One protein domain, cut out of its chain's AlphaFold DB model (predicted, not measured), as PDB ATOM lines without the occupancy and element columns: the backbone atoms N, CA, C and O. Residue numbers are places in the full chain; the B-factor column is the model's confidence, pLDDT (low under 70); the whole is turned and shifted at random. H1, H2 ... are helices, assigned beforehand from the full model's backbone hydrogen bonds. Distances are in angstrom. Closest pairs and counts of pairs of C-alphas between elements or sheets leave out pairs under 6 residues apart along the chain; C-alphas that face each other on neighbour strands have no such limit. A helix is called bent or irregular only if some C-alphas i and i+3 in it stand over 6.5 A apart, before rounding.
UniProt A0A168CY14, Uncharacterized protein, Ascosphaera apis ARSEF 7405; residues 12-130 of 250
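What this domain is: This is residues 12 to 130 of the 250 residues of an uncharacterized protein of Ascosphaera apis ARSEF 7405 (UniProt A0A168CY14). One very long helix, H3, makes the length of this rod; H2 folds back along its first part as a helical hairpin, and short H1 with the looped stretch 16 to 46 completes the body. Residues 102 to 130 of H3 stick out as a bare arm. The printed part has 119 residues with three named helices, H1, H2, H3, all helix, extended, radius of gyration of the C-alphas 23.1 A, spans 86 by 23 by 19 A.

How they stand to each other: Look first along H3, residues 69 to 130, with a kink of 33 degrees near residue 87. Its residues 71 to 86 touch H2, residues 47 to 65, closest at the C-alphas of Lys 72 and Tyr 63, 5.3 A apart; this hairpin runs opposite ways at a steep tilt of 42 degrees. Its residues 87 to 94 touch H1, residues 12 to 15, closest at the C-alphas of Lys 87 and Val 15, 5.5 A. H1 and H2 are apart. O i to N i+4 pairs are within hydrogen-bond range in 13 of 15 for H2 and 56 of 58 for H3; H1 is too short for one.

Where its parts are: Find C-alpha 69 at (132.849, -4.563, 125.783); H3 runs 84.5 A to C-alpha 130 at (82.293, 58.734, 101.608). H2, 26.7 A, is irregular: C-alphas 48 and 51 are 7.8 A apart.

The domain as a whole: The printed part has no cut. The link H1 to H2 is long, H2 to H3 tight. Residues 38 to 40 have pLDDT under 70.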
ATOM      1  N   PRO A  12     118.779  21.167 121.015       87.25
ATOM      2  CA  PRO A  12     117.864  20.836 122.111       87.25
ATOM      3  C   PRO A  12     118.035  19.414 122.643       87.25
ATOM      4  O   PRO A  12     117.855  19.160 123.826       87.25
ATOM      5  N   CYS A  13     118.403  18.476 121.774       88.06
ATOM      6  CA  CYS A  13     118.526  17.071 122.112       88.06
ATOM      7  C   CYS A  13     119.729  16.813 123.023       88.06
ATOM      8  O   CYS A  13     119.653  15.976 123.924       88.06
ATOM      9  N   ILE A  14     120.825  17.536 122.777       87.81
ATOM     10  CA  ILE A  14     122.045  17.505 123.587       87.81
ATOM     11  C   ILE A  14     121.798  18.205 124.926       87.81
ATOM     12  O   ILE A  14     122.092  17.640 125.978       87.81
ATOM     13  N   VAL A  15     121.193  19.397 124.898       87.12
ATOM     14  CA  VAL A  15     120.872  20.172 126.110       87.12
ATOM     15  C   VAL A  15     119.895  19.408 127.013       87.12
ATOM     16  O   VAL A  15     120.125  19.280 128.214       87.12
ATOM     17  N   ALA A  16     118.865  18.781 126.445       85.62
ATOM     18  CA  ALA A  16     117.921  17.955 127.197       85.62
ATOM     19  C   ALA A  16     118.502  16.601 127.655       85.62
ATOM     20  O   ALA A  16     117.845  15.880 128.398       85.62
ATOM     21  N   GLY A  17     119.704  16.213 127.205       83.38
ATOM     22  CA  GLY A  17     120.305  14.908 127.519       83.38
ATOM     23  C   GLY A  17     119.650  13.715 126.811       83.38
ATOM     24  O   GLY A  17     119.978  12.569 127.095       83.38
ATOM     25  N   SER A  18     118.743  13.967 125.868       84.75
ATOM     26  CA  SER A  18     118.103  12.924 125.053       84.75
ATOM     27  C   SER A  18     119.056  12.274 124.043       84.75
ATOM     28  O   SER A  18     118.791  11.172 123.570       84.75
ATOM     29  N   HIS A  19     120.164  12.946 123.708       86.50
ATOM     30  CA  HIS A  19     121.223  12.374 122.889       86.50
ATOM     31  C   HIS A  19     122.282  11.697 123.764       86.50
ATOM     32  O   HIS A  19     123.045  12.370 124.453       86.50
ATOM     33  N   THR A  20     122.345  10.371 123.692       84.50
ATOM     34  CA  THR A  20     123.360   9.542 124.352       84.50
ATOM     35  C   THR A  20     124.049   8.632 123.333       84.50
ATOM     36  O   THR A  20     123.643   8.564 122.169       84.50
ATOM     37  N   ILE A  21     125.095   7.923 123.763       83.69
ATOM     38  CA  ILE A  21     125.825   6.985 122.901       83.69
ATOM     39  C   ILE A  21     124.925   5.845 122.388       83.69
ATOM     40  O   ILE A  21     125.035   5.453 121.223       83.69
ATOM     41  N   ASP A  22     123.980   5.399 123.227       81.94
ATOM     42  CA  ASP A  22     123.013   4.334 122.933       81.94
ATOM     43  C   ASP A  22     121.747   4.861 122.240       81.94
ATOM     44  O   ASP A  22     121.136   4.160 121.433       81.94
ATOM     45  N   HIS A  23     121.345   6.104 122.532       82.00
ATOM     46  CA  HIS A  23     120.151   6.718 121.960       82.00
ATOM     47  C   HIS A  23     120.485   7.980 121.163       82.00
ATOM     48  O   HIS A  23     120.730   9.067 121.698       82.00
ATOM     49  N   ARG A  24     120.485   7.836 119.834       79.69
ATOM     50  CA  ARG A  24     120.917   8.892 118.922       79.69
ATOM     51  C   ARG A  24     119.746   9.716 118.420       79.69
ATOM     52  O   ARG A  24     118.770   9.192 117.887       79.69
ATOM     53  N   CYS A  25     119.886  11.034 118.521       83.25
ATOM     54  CA  CYS A  25     119.028  11.929 117.767       83.25
ATOM     55  C   CYS A  25     119.368  11.791 116.275       83.25
ATOM     56  O   CYS A  25     120.536  11.668 115.901       83.25
ATOM     57  N   HIS A  26     118.335  11.825 115.430       77.56
ATOM     58  CA  HIS A  26     118.455  11.746 113.978       77.56
ATOM     59  C   HIS A  26     117.844  12.969 113.286       77.56
ATOM     60  O   HIS A  26     116.842  12.870 112.580       77.56
ATOM     61  N   LYS A  27     118.436  14.145 113.489       77.44
ATOM     62  CA  LYS A  27     118.035  15.361 112.782       77.44
ATOM     63  C   LYS A  27     118.560  15.349 111.344       77.44
ATOM     64  O   LYS A  27     119.764  15.266 111.135       77.44
ATOM     65  N   ARG A  28     117.667  15.494 110.358       71.81
ATOM     66  CA  ARG A  28     118.015  15.586 108.929       71.81
ATOM     67  C   ARG A  28     117.560  16.922 108.350       71.81
ATOM     68  O   ARG A  28     116.366  17.216 108.327       71.81
ATOM     69  N   GLY A  29     118.505  17.719 107.855       71.00
ATOM     70  CA  GLY A  29     118.203  18.989 107.192       71.00
ATOM     71  C   GLY A  29     117.359  19.932 108.062       71.00
ATOM     72  O   GLY A  29     117.615  20.087 109.260       71.00
ATOM     73  N   LYS A  30     116.353  20.570 107.453       70.44
ATOM     74  CA  LYS A  30     115.449  21.520 108.125       70.44
ATOM     75  C   LYS A  30     114.284  20.853 108.870       70.44
ATOM     76  O   LYS A  30     113.499  21.555 109.495       70.44
ATOM     77  N   MET A  31     114.172  19.524 108.834       72.94
ATOM     78  CA  MET A  31     113.084  18.816 109.508       72.94
ATOM     79  C   MET A  31     113.363  18.664 111.011       72.94
ATOM     80  O   MET A  31     114.518  18.454 111.412       72.94
ATOM     81  N   PRO A  32     112.324  18.752 111.860       77.38
ATOM     82  CA  PRO A  32     112.452  18.495 113.286       77.38
ATOM     83  C   PRO A  32     112.826  17.030 113.540       77.38
ATOM     84  O   PRO A  32     112.422  16.122 112.815       77.38
ATOM     85  N   CYS A  33     113.613  16.799 114.587       81.62
ATOM     86  CA  CYS A  33     113.971  15.455 115.020       81.62
ATOM     87  C   CYS A  33     112.778  14.745 115.695       81.62
ATOM     88  O   CYS A  33     111.888  15.412 116.226       81.62
ATOM     89  N   ALA A  34     112.788  13.408 115.756       79.06
ATOM     90  CA  ALA A  34     111.731  12.633 116.423       79.06
ATOM     91  C   ALA A  34     111.548  13.029 117.902       79.06
ATOM     92  O   ALA A  34     110.426  13.255 118.347       79.06
ATOM     93  N   SER A  35     112.647  13.218 118.638       79.25
ATOM     94  CA  SER A  35     112.635  13.660 120.043       79.25
ATOM     95  C   SER A  35     112.117  15.092 120.225       79.25
ATOM     96  O   SER A  35     111.693  15.474 121.308       79.25
ATOM     97  N   CYS A  36     112.147  15.891 119.161       76.69
ATOM     98  CA  CYS A  36     111.779  17.299 119.158       76.69
ATOM     99  C   CYS A  36     110.299  17.511 118.830       76.69
ATOM    100  O   CYS A  36     109.815  18.622 119.011       76.69
ATOM    101  N   GLN A  37     109.611  16.489 118.299       71.12
ATOM    102  CA  GLN A  37     108.171  16.476 118.000       71.12
ATOM    103  C   GLN A  37     107.632  17.765 117.348       71.12
ATOM    104  O   GLN A  37     106.589  18.280 117.728       71.12
ATOM    105  N   GLY A  38     108.351  18.323 116.372       61.84
ATOM    106  CA  GLY A  38     107.874  19.513 115.656       61.84
ATOM    107  C   GLY A  38     108.060  20.849 116.377       61.84
ATOM    108  O   GLY A  38     107.614  21.867 115.856       61.84
ATOM    109  N   LYS A  39     108.760  20.896 117.516       66.12
ATOM    110  CA  LYS A  39     109.151  22.173 118.127       66.12
ATOM    111  C   LYS A  39     110.001  22.980 117.137       66.12
ATOM    112  O   LYS A  39     111.026  22.483 116.655       66.12
ATOM    113  N   GLN A  40     109.603  24.231 116.874       62.44
ATOM    114  CA  GLN A  40     110.345  25.205 116.043       62.44
ATOM    115  C   GLN A  40     111.791  25.420 116.532       62.44
ATOM    116  O   GLN A  40     112.684  25.839 115.799       62.44
ATOM    117  N   GLU A  41     112.022  25.058 117.784       71.38
ATOM    118  CA  GLU A  41     113.279  25.066 118.511       71.38
ATOM    119  C   GLU A  41     114.273  23.989 118.070       71.38
ATOM    120  O   GLU A  41     115.426  24.016 118.491       71.38
ATOM    121  N   CYS A  42     113.873  23.030 117.229       83.88
ATOM    122  CA  CYS A  42     114.816  22.060 116.698       83.88
ATOM    123  C   CYS A  42     115.851  22.789 115.833       83.88
ATOM    124  O   CYS A  42     115.628  23.035 114.647       83.88
ATOM    125  N   THR A  43     117.029  23.058 116.391       84.88
ATOM    126  CA  THR A  43     118.157  23.735 115.733       84.88
ATOM    127  C   THR A  43     119.302  22.766 115.459       84.88
ATOM    128  O   THR A  43     119.439  21.722 116.102       84.88
ATOM    129  N   GLN A  44     120.013  23.000 114.354       85.81
ATOM    130  CA  GLN A  44     121.255  22.277 114.069       85.81
ATOM    131  C   GLN A  44     122.380  22.892 114.898       85.81
ATOM    132  O   GLN A  44     122.275  24.041 115.314       85.81
ATOM    133  N   ILE A  45     123.434  22.116 115.139       86.44
ATOM    134  CA  ILE A  45     124.619  22.607 115.842       86.44
ATOM    135  C   ILE A  45     125.310  23.665 114.971       86.44
ATOM    136  O   ILE A  45     125.575  23.362 113.803       86.44
ATOM    137  N   PRO A  46     125.575  24.872 115.505       85.81
ATOM    138  CA  PRO A  46     126.239  25.947 114.770       85.81
ATOM    139  C   PRO A  46     127.647  25.563 114.293       85.81
ATOM    140  O   PRO A  46     128.284  24.705 114.914       85.81
ATOM    141  N   PRO A  47     128.166  26.224 113.240       85.69
ATOM    142  CA  PRO A  47     129.502  25.953 112.706       85.69
ATOM    143  C   PRO A  47     130.618  26.170 113.742       85.69
ATOM    144  O   PRO A  47     131.625  25.473 113.732       85.69
ATOM    145  N   GLU A  48     130.408  27.073 114.701       87.62
ATOM    146  CA  GLU A  48     131.344  27.381 115.793       87.62
ATOM    147  C   GLU A  48     131.659  26.186 116.709       87.62
ATOM    148  O   GLU A  48     132.667  26.196 117.411       87.62
ATOM    149  N   PHE A  49     130.807  25.157 116.696       88.94
ATOM    150  CA  PHE A  49     130.950  23.933 117.487       88.94
ATOM    151  C   PHE A  49     131.333  22.720 116.628       88.94
ATOM    152  O   PHE A  49     131.188  21.577 117.066       88.94
ATOM    153  N   GLU A  50     131.754  22.926 115.374       85.50
ATOM    154  CA  GLU A  50     132.056  21.825 114.453       85.50
ATOM    155  C   GLU A  50     133.176  20.919 114.945       85.50
ATOM    156  O   GLU A  50     133.105  19.710 114.727       85.50
ATOM    157  N   LYS A  51     134.181  21.473 115.628       87.88
ATOM    158  CA  LYS A  51     135.305  20.692 116.142       87.88
ATOM    159  C   LYS A  51     134.836  19.704 117.209       87.88
ATOM    160  O   LYS A  51     134.981  18.501 117.029       87.88
ATOM    161  N   GLU A  52     134.168  20.198 118.244       87.50
ATOM    162  CA  GLU A  52     133.642  19.385 119.340       87.50
ATOM    163  C   GLU A  52     132.592  18.387 118.839       87.50
ATOM    164  O   GLU A  52     132.545  17.235 119.265       87.50
ATOM    165  N   LYS A  53     131.766  18.801 117.874       85.88
ATOM    166  CA  LYS A  53     130.834  17.918 117.168       85.88
ATOM    167  C   LYS A  53     131.555  16.771 116.454       85.88
ATOM    168  O   LYS A  53     131.068  15.641 116.487       85.88
ATOM    169  N   ASN A  54     132.673  17.046 115.785       86.75
ATOM    170  CA  ASN A  54     133.450  16.030 115.079       86.75
ATOM    171  C   ASN A  54     134.158  15.078 116.049       86.75
ATOM    172  O   ASN A  54     134.180  13.880 115.778       86.75
ATOM    173  N   ASP A  55     134.637  15.574 117.190       87.50
ATOM    174  CA  ASP A  55     135.242  14.749 118.244       87.50
ATOM    175  C   ASP A  55     134.208  13.763 118.820       87.50
ATOM    176  O   ASP A  55     134.439  12.555 118.897       87.50
ATOM    177  N   VAL A  56     132.995  14.245 119.116       87.19
ATOM    178  CA  VAL A  56     131.880  13.395 119.569       87.19
ATOM    179  C   VAL A  56     131.454  12.398 118.479       87.19
ATOM    180  O   VAL A  56     131.158  11.240 118.780       87.19
ATOM    181  N   LEU A  57     131.439  12.807 117.203       85.94
ATOM    182  CA  LEU A  57     131.163  11.911 116.072       85.94
ATOM    183  C   LEU A  57     132.225  10.811 115.949       85.94
ATOM    184  O   LEU A  57     131.894   9.674 115.609       85.94
ATOM    185  N   GLN A  58     133.494  11.142 116.178       87.31
ATOM    186  CA  GLN A  58     134.580  10.175 116.133       87.31
ATOM    187  C   GLN A  58     134.397   9.114 117.220       87.31
ATOM    188  O   GLN A  58     134.357   7.930 116.891       87.31
ATOM    189  N   MET A  59     134.140   9.524 118.465       87.12
ATOM    190  CA  MET A  59     133.878   8.587 119.565       87.12
ATOM    191  C   MET A  59     132.655   7.695 119.313       87.12
ATOM    192  O   MET A  59     132.659   6.511 119.645       87.12
ATOM    193  N   GLN A  60     131.609   8.223 118.669       85.94
ATOM    194  CA  GLN A  60     130.452   7.415 118.264       85.94
ATOM    195  C   GLN A  60     130.813   6.326 117.251       85.94
ATOM    196  O   GLN A  60     130.276   5.222 117.334       85.94
ATOM    197  N   LYS A  61     131.704   6.624 116.297       86.56
ATOM    198  CA  LYS A  61     132.177   5.632 115.321       86.56
ATOM    199  C   LYS A  61     133.024   4.562 115.994       86.56
ATOM    200  O   LYS A  61     132.800   3.385 115.748       86.56
ATOM    201  N   GLU A  62     133.940   4.967 116.867       87.12
ATOM    202  CA  GLU A  62     134.804   4.038 117.602       87.12
ATOM    203  C   GLU A  62     133.983   3.103 118.504       87.12
ATOM    204  O   GLU A  62     134.243   1.902 118.556       87.12
ATOM    205  N   TYR A  63     132.909   3.605 119.119       87.38
ATOM    206  CA  TYR A  63     131.955   2.779 119.862       87.38
ATOM    207  C   TYR A  63     131.175   1.790 118.979       87.38
ATOM    208  O   TYR A  63     130.952   0.646 119.384       87.38
ATOM    209  N   ASP A  64     130.752   2.212 117.781       84.81
ATOM    210  CA  ASP A  64     130.040   1.349 116.825       84.81
ATOM    211  C   ASP A  64     130.935   0.239 116.264       84.81
ATOM    212  O   ASP A  64     130.476  -0.885 116.049       84.81
ATOM    213  N   GLU A  65     132.205   0.559 116.016       87.31
ATOM    214  CA  GLU A  65     133.212  -0.357 115.475       87.31
ATOM    215  C   GLU A  65     133.843  -1.242 116.564       87.31
ATOM    216  O   GLU A  65     134.370  -2.318 116.270       87.31
ATOM    217  N   GLY A  66     133.752  -0.831 117.833       84.12
ATOM    218  CA  GLY A  66     134.261  -1.566 118.982       84.12
ATOM    219  C   GLY A  66     133.607  -2.941 119.129       84.12
ATOM    220  O   GLY A  66     132.435  -3.065 119.479       84.12
ATOM    221  N   LEU A  67     134.380  -4.007 118.914       73.88
ATOM    222  CA  LEU A  67     133.902  -5.388 119.072       73.88
ATOM    223  C   LEU A  67     133.928  -5.870 120.534       73.88
ATOM    224  O   LEU A  67     133.190  -6.785 120.892       73.88
ATOM    225  N   ASN A  68     134.767  -5.263 121.378       89.12
ATOM    226  CA  ASN A  68     134.971  -5.659 122.773       89.12
ATOM    227  C   ASN A  68     134.207  -4.730 123.730       89.12
ATOM    228  O   ASN A  68     134.252  -3.510 123.580       89.12
ATOM    229  N   GLN A  69     133.567  -5.307 124.750       85.50
ATOM    230  CA  GLN A  69     132.849  -4.563 125.783       85.50
ATOM    231  C   GLN A  69     133.750  -3.561 126.516       85.50
ATOM    232  O   GLN A  69     133.337  -2.433 126.741       85.50
ATOM    233  N   PHE A  70     135.009  -3.920 126.787       87.25
ATOM    234  CA  PHE A  70     135.963  -3.006 127.428       87.25
ATOM    235  C   PHE A  70     136.221  -1.740 126.593       87.25
ATOM    236  O   PHE A  70     136.288  -0.636 127.123       87.25
ATOM    237  N   VAL A  71     136.316  -1.891 125.267       85.38
ATOM    238  CA  VAL A  71     136.486  -0.759 124.342       85.38
ATOM    239  C   VAL A  71     135.218   0.094 124.323       85.38
ATOM    240  O   VAL A  71     135.302   1.313 124.404       85.38
ATOM    241  N   LYS A  72     134.036  -0.535 124.310       87.69
ATOM    242  CA  LYS A  72     132.750   0.173 124.379       87.69
ATOM    243  C   LYS A  72     132.574   0.970 125.669       87.69
ATOM    244  O   LYS A  72     132.063   2.087 125.618       87.69
ATOM    245  N   ASP A  73     132.990   0.420 126.803       89.56
ATOM    246  CA  ASP A  73     132.877   1.085 128.102       89.56
ATOM    247  C   ASP A  73     133.824   2.295 128.191       89.56
ATOM    248  O   ASP A  73     133.405   3.361 128.645       89.56
ATOM    249  N   ASN A  74     135.048   2.181 127.660       89.62
ATOM    250  CA  ASN A  74     135.978   3.313 127.560       89.62
ATOM    251  C   ASN A  74     135.464   4.400 126.607       89.62
ATOM    252  O   ASN A  74     135.379   5.561 127.002       89.62
ATOM    253  N   CYS A  75     135.017   4.040 125.397       88.19
ATOM    254  CA  CYS A  75     134.437   5.009 124.459       88.19
ATOM    255  C   CYS A  75     133.189   5.693 125.041       88.19
ATOM    256  O   CYS A  75     132.941   6.867 124.778       88.19
ATOM    257  N   ARG A  76     132.391   4.985 125.854       90.56
ATOM    258  CA  ARG A  76     131.253   5.573 126.578       90.56
ATOM    259  C   ARG A  76     131.712   6.604 127.609       90.56
ATOM    260  O   ARG A  76     131.070   7.648 127.722       90.56
ATOM    261  N   ALA A  77     132.776   6.325 128.360       90.44
ATOM    262  CA  ALA A  77     133.337   7.270 129.322       90.44
ATOM    263  C   ALA A  77     133.860   8.533 128.619       90.44
ATOM    264  O   ALA A  77     133.420   9.634 128.949       90.44
ATOM    265  N   GLU A  78     134.681   8.372 127.580       90.44
ATOM    266  CA  GLU A  78     135.240   9.482 126.796       90.44
ATOM    267  C   GLU A  78     134.147  10.302 126.088       90.44
ATOM    268  O   GLU A  78     134.166  11.534 126.105       90.44
ATOM    269  N   PHE A  79     133.118   9.643 125.545       90.44
ATOM    270  CA  PHE A  79     131.946  10.320 124.988       90.44
ATOM    271  C   PHE A  79     131.254  11.209 126.026       90.44
ATOM    272  O   PHE A  79     130.912  12.356 125.734       90.44
ATOM    273  N   ASN A  80     131.038  10.699 127.242       89.56
ATOM    274  CA  ASN A  80     130.396  11.468 128.306       89.56
ATOM    275  C   ASN A  80     131.255  12.666 128.725       89.56
ATOM    276  O   ASN A  80     130.714  13.755 128.922       89.56
ATOM    277  N   GLU A  81     132.574  12.493 128.810       92.69
ATOM    278  CA  GLU A  81     133.506  13.579 129.119       92.69
ATOM    279  C   GLU A  81     133.476  14.687 128.062       92.69
ATOM    280  O   GLU A  81     133.391  15.859 128.425       92.69
ATOM    281  N   LEU A  82     133.450  14.341 126.769       89.62
ATOM    282  CA  LEU A  82     133.344  15.310 125.667       89.62
ATOM    283  C   LEU A  82     131.971  15.995 125.604       89.62
ATOM    284  O   LEU A  82     131.862  17.176 125.260       89.62
ATOM    285  N   MET A  83     130.905  15.283 125.971       88.56
ATOM    286  CA  MET A  83     129.541  15.813 125.949       88.56
ATOM    287  C   MET A  83     129.279  16.858 127.038       88.56
ATOM    288  O   MET A  83     128.477  17.763 126.815       88.56
ATOM    289  N   VAL A  84     129.939  16.786 128.197       90.25
ATOM    290  CA  VAL A  84     129.754  17.752 129.299       90.25
ATOM    291  C   VAL A  84     130.094  19.204 128.903       90.25
ATOM    292  O   VAL A  84     129.230  20.074 129.071       90.25
ATOM    293  N   PRO A  85     131.300  19.527 128.393       90.06
ATOM    294  CA  PRO A  85     131.638  20.888 127.985       90.06
ATOM    295  C   PRO A  85     130.831  21.333 126.762       90.06
ATOM    296  O   PRO A  85     130.383  22.482 126.722       90.06
ATOM    297  N   LEU A  86     130.579  20.427 125.809       88.88
ATOM    298  CA  LEU A  86     129.750  20.709 124.636       88.88
ATOM    299  C   LEU A  86     128.327  21.103 125.047       88.88
ATOM    300  O   LEU A  86     127.825  22.139 124.617       88.88
ATOM    301  N   LYS A  87     127.704  20.329 125.941       91.00
ATOM    302  CA  LYS A  87     126.369  20.605 126.481       91.00
ATOM    303  C   LYS A  87     126.305  21.979 127.141       91.00
ATOM    304  O   LYS A  87     125.415  22.752 126.813       91.00
ATOM    305  N   LYS A  88     127.260  22.307 128.019       91.81
ATOM    306  CA  LYS A  88     127.285  23.598 128.728       91.81
ATOM    307  C   LYS A  88     127.383  24.791 127.779       91.81
ATOM    308  O   LYS A  88     126.719  25.801 127.994       91.81
ATOM    309  N   ARG A  89     128.227  24.706 126.747       91.56
ATOM    310  CA  ARG A  89     128.378  25.808 125.786       91.56
ATOM    311  C   ARG A  89     127.165  25.925 124.865       91.56
ATOM    312  O   ARG A  89     126.699  27.035 124.634       91.56
ATOM    313  N   LEU A  90     126.629  24.796 124.403       90.69
ATOM    314  CA  LEU A  90     125.411  24.768 123.596       90.69
ATOM    315  C   LEU A  90     124.189  25.264 124.366       90.69
ATOM    316  O   LEU A  90     123.348  25.920 123.773       90.69
ATOM    317  N   GLU A  91     124.086  24.985 125.663       91.31
ATOM    318  CA  GLU A  91     122.997  25.473 126.512       91.31
ATOM    319  C   GLU A  91     123.004  27.000 126.627       91.31
ATOM    320  O   GLU A  91     121.966  27.627 126.433       91.31
ATOM    321  N   LYS A  92     124.180  27.605 126.854       91.81
ATOM    322  CA  LYS A  92     124.336  29.069 126.870       91.81
ATOM    323  C   LYS A  92     123.960  29.688 125.529       91.81
ATOM    324  O   LYS A  92     123.094  30.556 125.476       91.81
ATOM    325  N   TRP A  93     124.559  29.175 124.456       92.50
ATOM    326  CA  TRP A  93     124.284  29.640 123.100       92.50
ATOM    327  C   TRP A  93     122.796  29.504 122.745       92.50
ATOM    328  O   TRP A  93     122.182  30.427 122.222       92.50
ATOM    329  N   PHE A  94     122.179  28.370 123.082       90.56
ATOM    330  CA  PHE A  94     120.782  28.108 122.764       90.56
ATOM    331  C   PHE A  94     119.822  28.999 123.557       90.56
ATOM    332  O   PHE A  94     118.803  29.415 123.017       90.56
ATOM    333  N   ALA A  95     120.145  29.331 124.809       89.44
ATOM    334  CA  ALA A  95     119.359  30.276 125.596       89.44
ATOM    335  C   ALA A  95     119.394  31.697 125.002       89.44
ATOM    336  O   ALA A  95     118.367  32.374 124.974       89.44
ATOM    337  N   GLU A  96     120.551  32.142 124.509       90.25
ATOM    338  CA  GLU A  96     120.706  33.435 123.828       90.25
ATOM    339  C   GLU A  96     119.959  33.454 122.487       90.25
ATOM    340  O   GLU A  96     119.155  34.351 122.239       90.25
ATOM    341  N   GLU A  97     120.135  32.416 121.671       87.31
ATOM    342  CA  GLU A  97     119.443  32.246 120.390       87.31
ATOM    343  C   GLU A  97     117.913  32.208 120.569       87.31
ATOM    344  O   GLU A  97     117.169  32.807 119.791       87.31
ATOM    345  N   LEU A  98     117.411  31.530 121.609       86.44
ATOM    346  CA  LEU A  98     115.980  31.512 121.918       86.44
ATOM    347  C   LEU A  98     115.454  32.904 122.275       86.44
ATOM    348  O   LEU A  98     114.383  33.277 121.796       86.44
ATOM    349  N   LYS A  99     116.199  33.682 123.070       89.25
ATOM    350  CA  LYS A  99     115.820  35.063 123.400       89.25
ATOM    351  C   LYS A  99     115.758  35.936 122.150       89.25
ATOM    352  O   LYS A  99     114.748  36.599 121.939       89.25
ATOM    353  N   GLN A 100     116.772  35.865 121.289       87.75
ATOM    354  CA  GLN A 100     116.800  36.624 120.034       87.75
ATOM    355  C   GLN A 100     115.622  36.267 119.122       87.75
ATOM    356  O   GLN A 100     114.989  37.144 118.537       87.75
ATOM    357  N   ARG A 101     115.264  34.981 119.024       85.88
ATOM    358  CA  ARG A 101     114.095  34.552 118.240       85.88
ATOM    359  C   ARG A 101     112.779  35.056 118.811       85.88
ATOM    360  O   ARG A 101     111.906  35.438 118.039       85.88
ATOM    361  N   GLN A 102     112.627  35.039 120.133       88.25
ATOM    362  CA  GLN A 102     111.439  35.578 120.794       88.25
ATOM    363  C   GLN A 102     111.325  37.090 120.588       88.25
ATOM    364  O   GLN A 102     110.235  37.585 120.329       88.25
ATOM    365  N   GLU A 103     112.438  37.816 120.651       91.25
ATOM    366  CA  GLU A 103     112.474  39.256 120.402       91.25
ATOM    367  C   GLU A 103     112.128  39.596 118.949       91.25
ATOM    368  O   GLU A 103     111.257  40.425 118.702       91.25
ATOM    369  N   LEU A 104     112.706  38.880 117.981       89.19
ATOM    370  CA  LEU A 104     112.351  39.033 116.567       89.19
ATOM    371  C   LEU A 104     110.885  38.676 116.287       89.19
ATOM    372  O   LEU A 104     110.262  39.289 115.422       89.19
ATOM    373  N   ALA A 105     110.327  37.684 116.984       88.25
ATOM    374  CA  ALA A 105     108.912  37.346 116.862       88.25
ATOM    375  C   ALA A 105     108.021  38.479 117.389       88.25
ATOM    376  O   ALA A 105     107.087  38.872 116.696       88.25
ATOM    377  N   LYS A 106     108.360  39.057 118.549       92.75
ATOM    378  CA  LYS A 106     107.656  40.219 119.108       92.75
ATOM    379  C   LYS A 106     107.724  41.434 118.190       92.75
ATOM    380  O   LYS A 106     106.697  42.034 117.919       92.75
ATOM    381  N   GLN A 107     108.899  41.746 117.642       91.81
ATOM    382  CA  GLN A 107     109.052  42.862 116.701       91.81
ATOM    383  C   GLN A 107     108.172  42.694 115.457       91.81
ATOM    384  O   GLN A 107     107.583  43.660 114.983       91.81
ATOM    385  N   ARG A 108     108.046  41.466 114.935       90.81
ATOM    386  CA  ARG A 108     107.158  41.182 113.798       90.81
ATOM    387  C   ARG A 108     105.688  41.345 114.158       90.81
ATOM    388  O   ARG A 108     104.948  41.902 113.358       90.81
ATOM    389  N   GLU A 109     105.284  40.866 115.330       93.00
ATOM    390  CA  GLU A 109     103.914  41.012 115.827       93.00
ATOM    391  C   GLU A 109     103.565  42.492 116.048       93.00
ATOM    392  O   GLU A 109     102.527  42.956 115.587       93.00
ATOM    393  N   GLU A 110     104.469  43.271 116.646       92.94
ATOM    394  CA  GLU A 110     104.310  44.719 116.821       92.94
ATOM    395  C   GLU A 110     104.235  45.464 115.478       92.94
ATOM    396  O   GLU A 110     103.383  46.335 115.295       92.94
ATOM    397  N   GLU A 111     105.083  45.118 114.505       92.00
ATOM    398  CA  GLU A 111     105.051  45.714 113.163       92.00
ATOM    399  C   GLU A 111     103.772  45.344 112.395       92.00
ATOM    400  O   GLU A 111     103.223  46.162 111.654       92.00
ATOM    401  N   GLU A 112     103.284  44.114 112.549       93.00
ATOM    402  CA  GLU A 112     102.024  43.674 111.956       93.00
ATOM    403  C   GLU A 112     100.833  44.407 112.580       93.00
ATOM    404  O   GLU A 112     100.008  44.951 111.847       93.00
ATOM    405  N   MET A 113     100.794  44.529 113.909       93.38
ATOM    406  CA  MET A 113      99.772  45.299 114.623       93.38
ATOM    407  C   MET A 113      99.772  46.773 114.213       93.38
ATOM    408  O   MET A 113      98.711  47.356 113.997       93.38
ATOM    409  N   ARG A 114     100.952  47.382 114.035       93.06
ATOM    410  CA  ARG A 114     101.057  48.755 113.522       93.06
ATOM    411  C   ARG A 114     100.483  48.891 112.116       93.06
ATOM    412  O   ARG A 114      99.731  49.826 111.862       93.06
ATOM    413  N   ARG A 115     100.799  47.953 111.221       93.19
ATOM    414  CA  ARG A 115     100.254  47.949 109.855       93.19
ATOM    415  C   ARG A 115      98.742  47.757 109.837       93.19
ATOM    416  O   ARG A 115      98.067  48.416 109.054       93.19
ATOM    417  N   GLN A 116      98.210  46.892 110.698       93.50
ATOM    418  CA  GLN A 116      96.767  46.699 110.832       93.50
ATOM    419  C   GLN A 116      96.083  47.967 111.354       93.50
ATOM    420  O   GLN A 116      95.113  48.412 110.752       93.50
ATOM    421  N   ALA A 117      96.634  48.615 112.383       94.25
ATOM    422  CA  ALA A 117      96.090  49.865 112.915       94.25
ATOM    423  C   ALA A 117      96.127  51.018 111.890       94.25
ATOM    424  O   ALA A 117      95.171  51.786 111.779       94.25
ATOM    425  N   GLU A 118      97.208  51.140 111.111       91.62
ATOM    426  CA  GLU A 118      97.302  52.125 110.025       91.62
ATOM    427  C   GLU A 118      96.276  51.837 108.912       91.62
ATOM    428  O   GLU A 118      95.633  52.765 108.416       91.62
ATOM    429  N   ALA A 119      96.061  50.564 108.565       93.69
ATOM    430  CA  ALA A 119      95.055  50.158 107.586       93.69
ATOM    431  C   ALA A 119      93.616  50.404 108.075       93.69
ATOM    432  O   ALA A 119      92.786  50.893 107.310       93.69
ATOM    433  N   GLU A 120      93.319  50.116 109.344       92.81
ATOM    434  CA  GLU A 120      92.014  50.399 109.952       92.81
ATOM    435  C   GLU A 120      91.723  51.898 109.987       92.81
ATOM    436  O   GLU A 120      90.619  52.321 109.638       92.81
ATOM    437  N   LYS A 121      92.727  52.714 110.328       93.75
ATOM    438  CA  LYS A 121      92.588  54.171 110.329       93.75
ATOM    439  C   LYS A 121      92.325  54.719 108.925       93.75
ATOM    440  O   LYS A 121      91.429  55.542 108.760       93.75
ATOM    441  N   ALA A 122      93.059  54.240 107.919       92.44
ATOM    442  CA  ALA A 122      92.836  54.634 106.529       92.44
ATOM    443  C   ALA A 122      91.431  54.235 106.043       92.44
ATOM    444  O   ALA A 122      90.744  55.041 105.418       92.44
ATOM    445  N   ALA A 123      90.967  53.030 106.393       93.19
ATOM    446  CA  ALA A 123      89.618  52.580 106.065       93.19
ATOM    447  C   ALA A 123      88.535  53.418 106.769       93.19
ATOM    448  O   ALA A 123      87.496  53.710 106.181       93.19
ATOM    449  N   GLU A 124      88.753  53.830 108.021       92.75
ATOM    450  CA  GLU A 124      87.814  54.701 108.732       92.75
ATOM    451  C   GLU A 124      87.766  56.117 108.135       92.75
ATOM    452  O   GLU A 124      86.676  56.679 108.002       92.75
ATOM    453  N   GLU A 125      88.911  56.682 107.744       92.00
ATOM    454  CA  GLU A 125      88.976  57.971 107.044       92.00
ATOM    455  C   GLU A 125      88.269  57.910 105.680       92.00
ATOM    456  O   GLU A 125      87.496  58.814 105.357       92.00
ATOM    457  N   GLU A 126      88.440  56.823 104.921       90.38
ATOM    458  CA  GLU A 126      87.736  56.615 103.649       90.38
ATOM    459  C   GLU A 126      86.214  56.528 103.848       90.38
ATOM    460  O   GLU A 126      85.460  57.186 103.127       90.38
ATOM    461  N   ARG A 127      85.743  55.799 104.873       93.12
ATOM    462  CA  ARG A 127      84.304  55.750 105.192       93.12
ATOM    463  C   ARG A 127      83.749  57.121 105.564       93.12
ATOM    464  O   ARG A 127      82.674  57.471 105.089       93.12
ATOM    465  N   LYS A 128      84.462  57.902 106.382       93.88
ATOM    466  CA  LYS A 128      84.026  59.258 106.761       93.88
ATOM    467  C   LYS A 128      83.946  60.178 105.543       93.88
ATOM    468  O   LYS A 128      82.961  60.891 105.390       93.88
ATOM    469  N   ALA A 129      84.932  60.116 104.648       92.56
ATOM    470  CA  ALA A 129      84.924  60.900 103.414       92.56
ATOM    471  C   ALA A 129      83.765  60.511 102.476       92.56
ATOM    472  O   ALA A 129      83.151  61.378 101.850       92.56
ATOM    473  N   GLU A 130      83.436  59.220 102.387       93.00
ATOM    474  CA  GLU A 130      82.293  58.734 101.608       93.00
ATOM    475  C   GLU A 130      80.953  59.166 102.231       93.00
ATOM    476  O   GLU A 130      80.063  59.628 101.516       93.00
TER     477      GLU A 130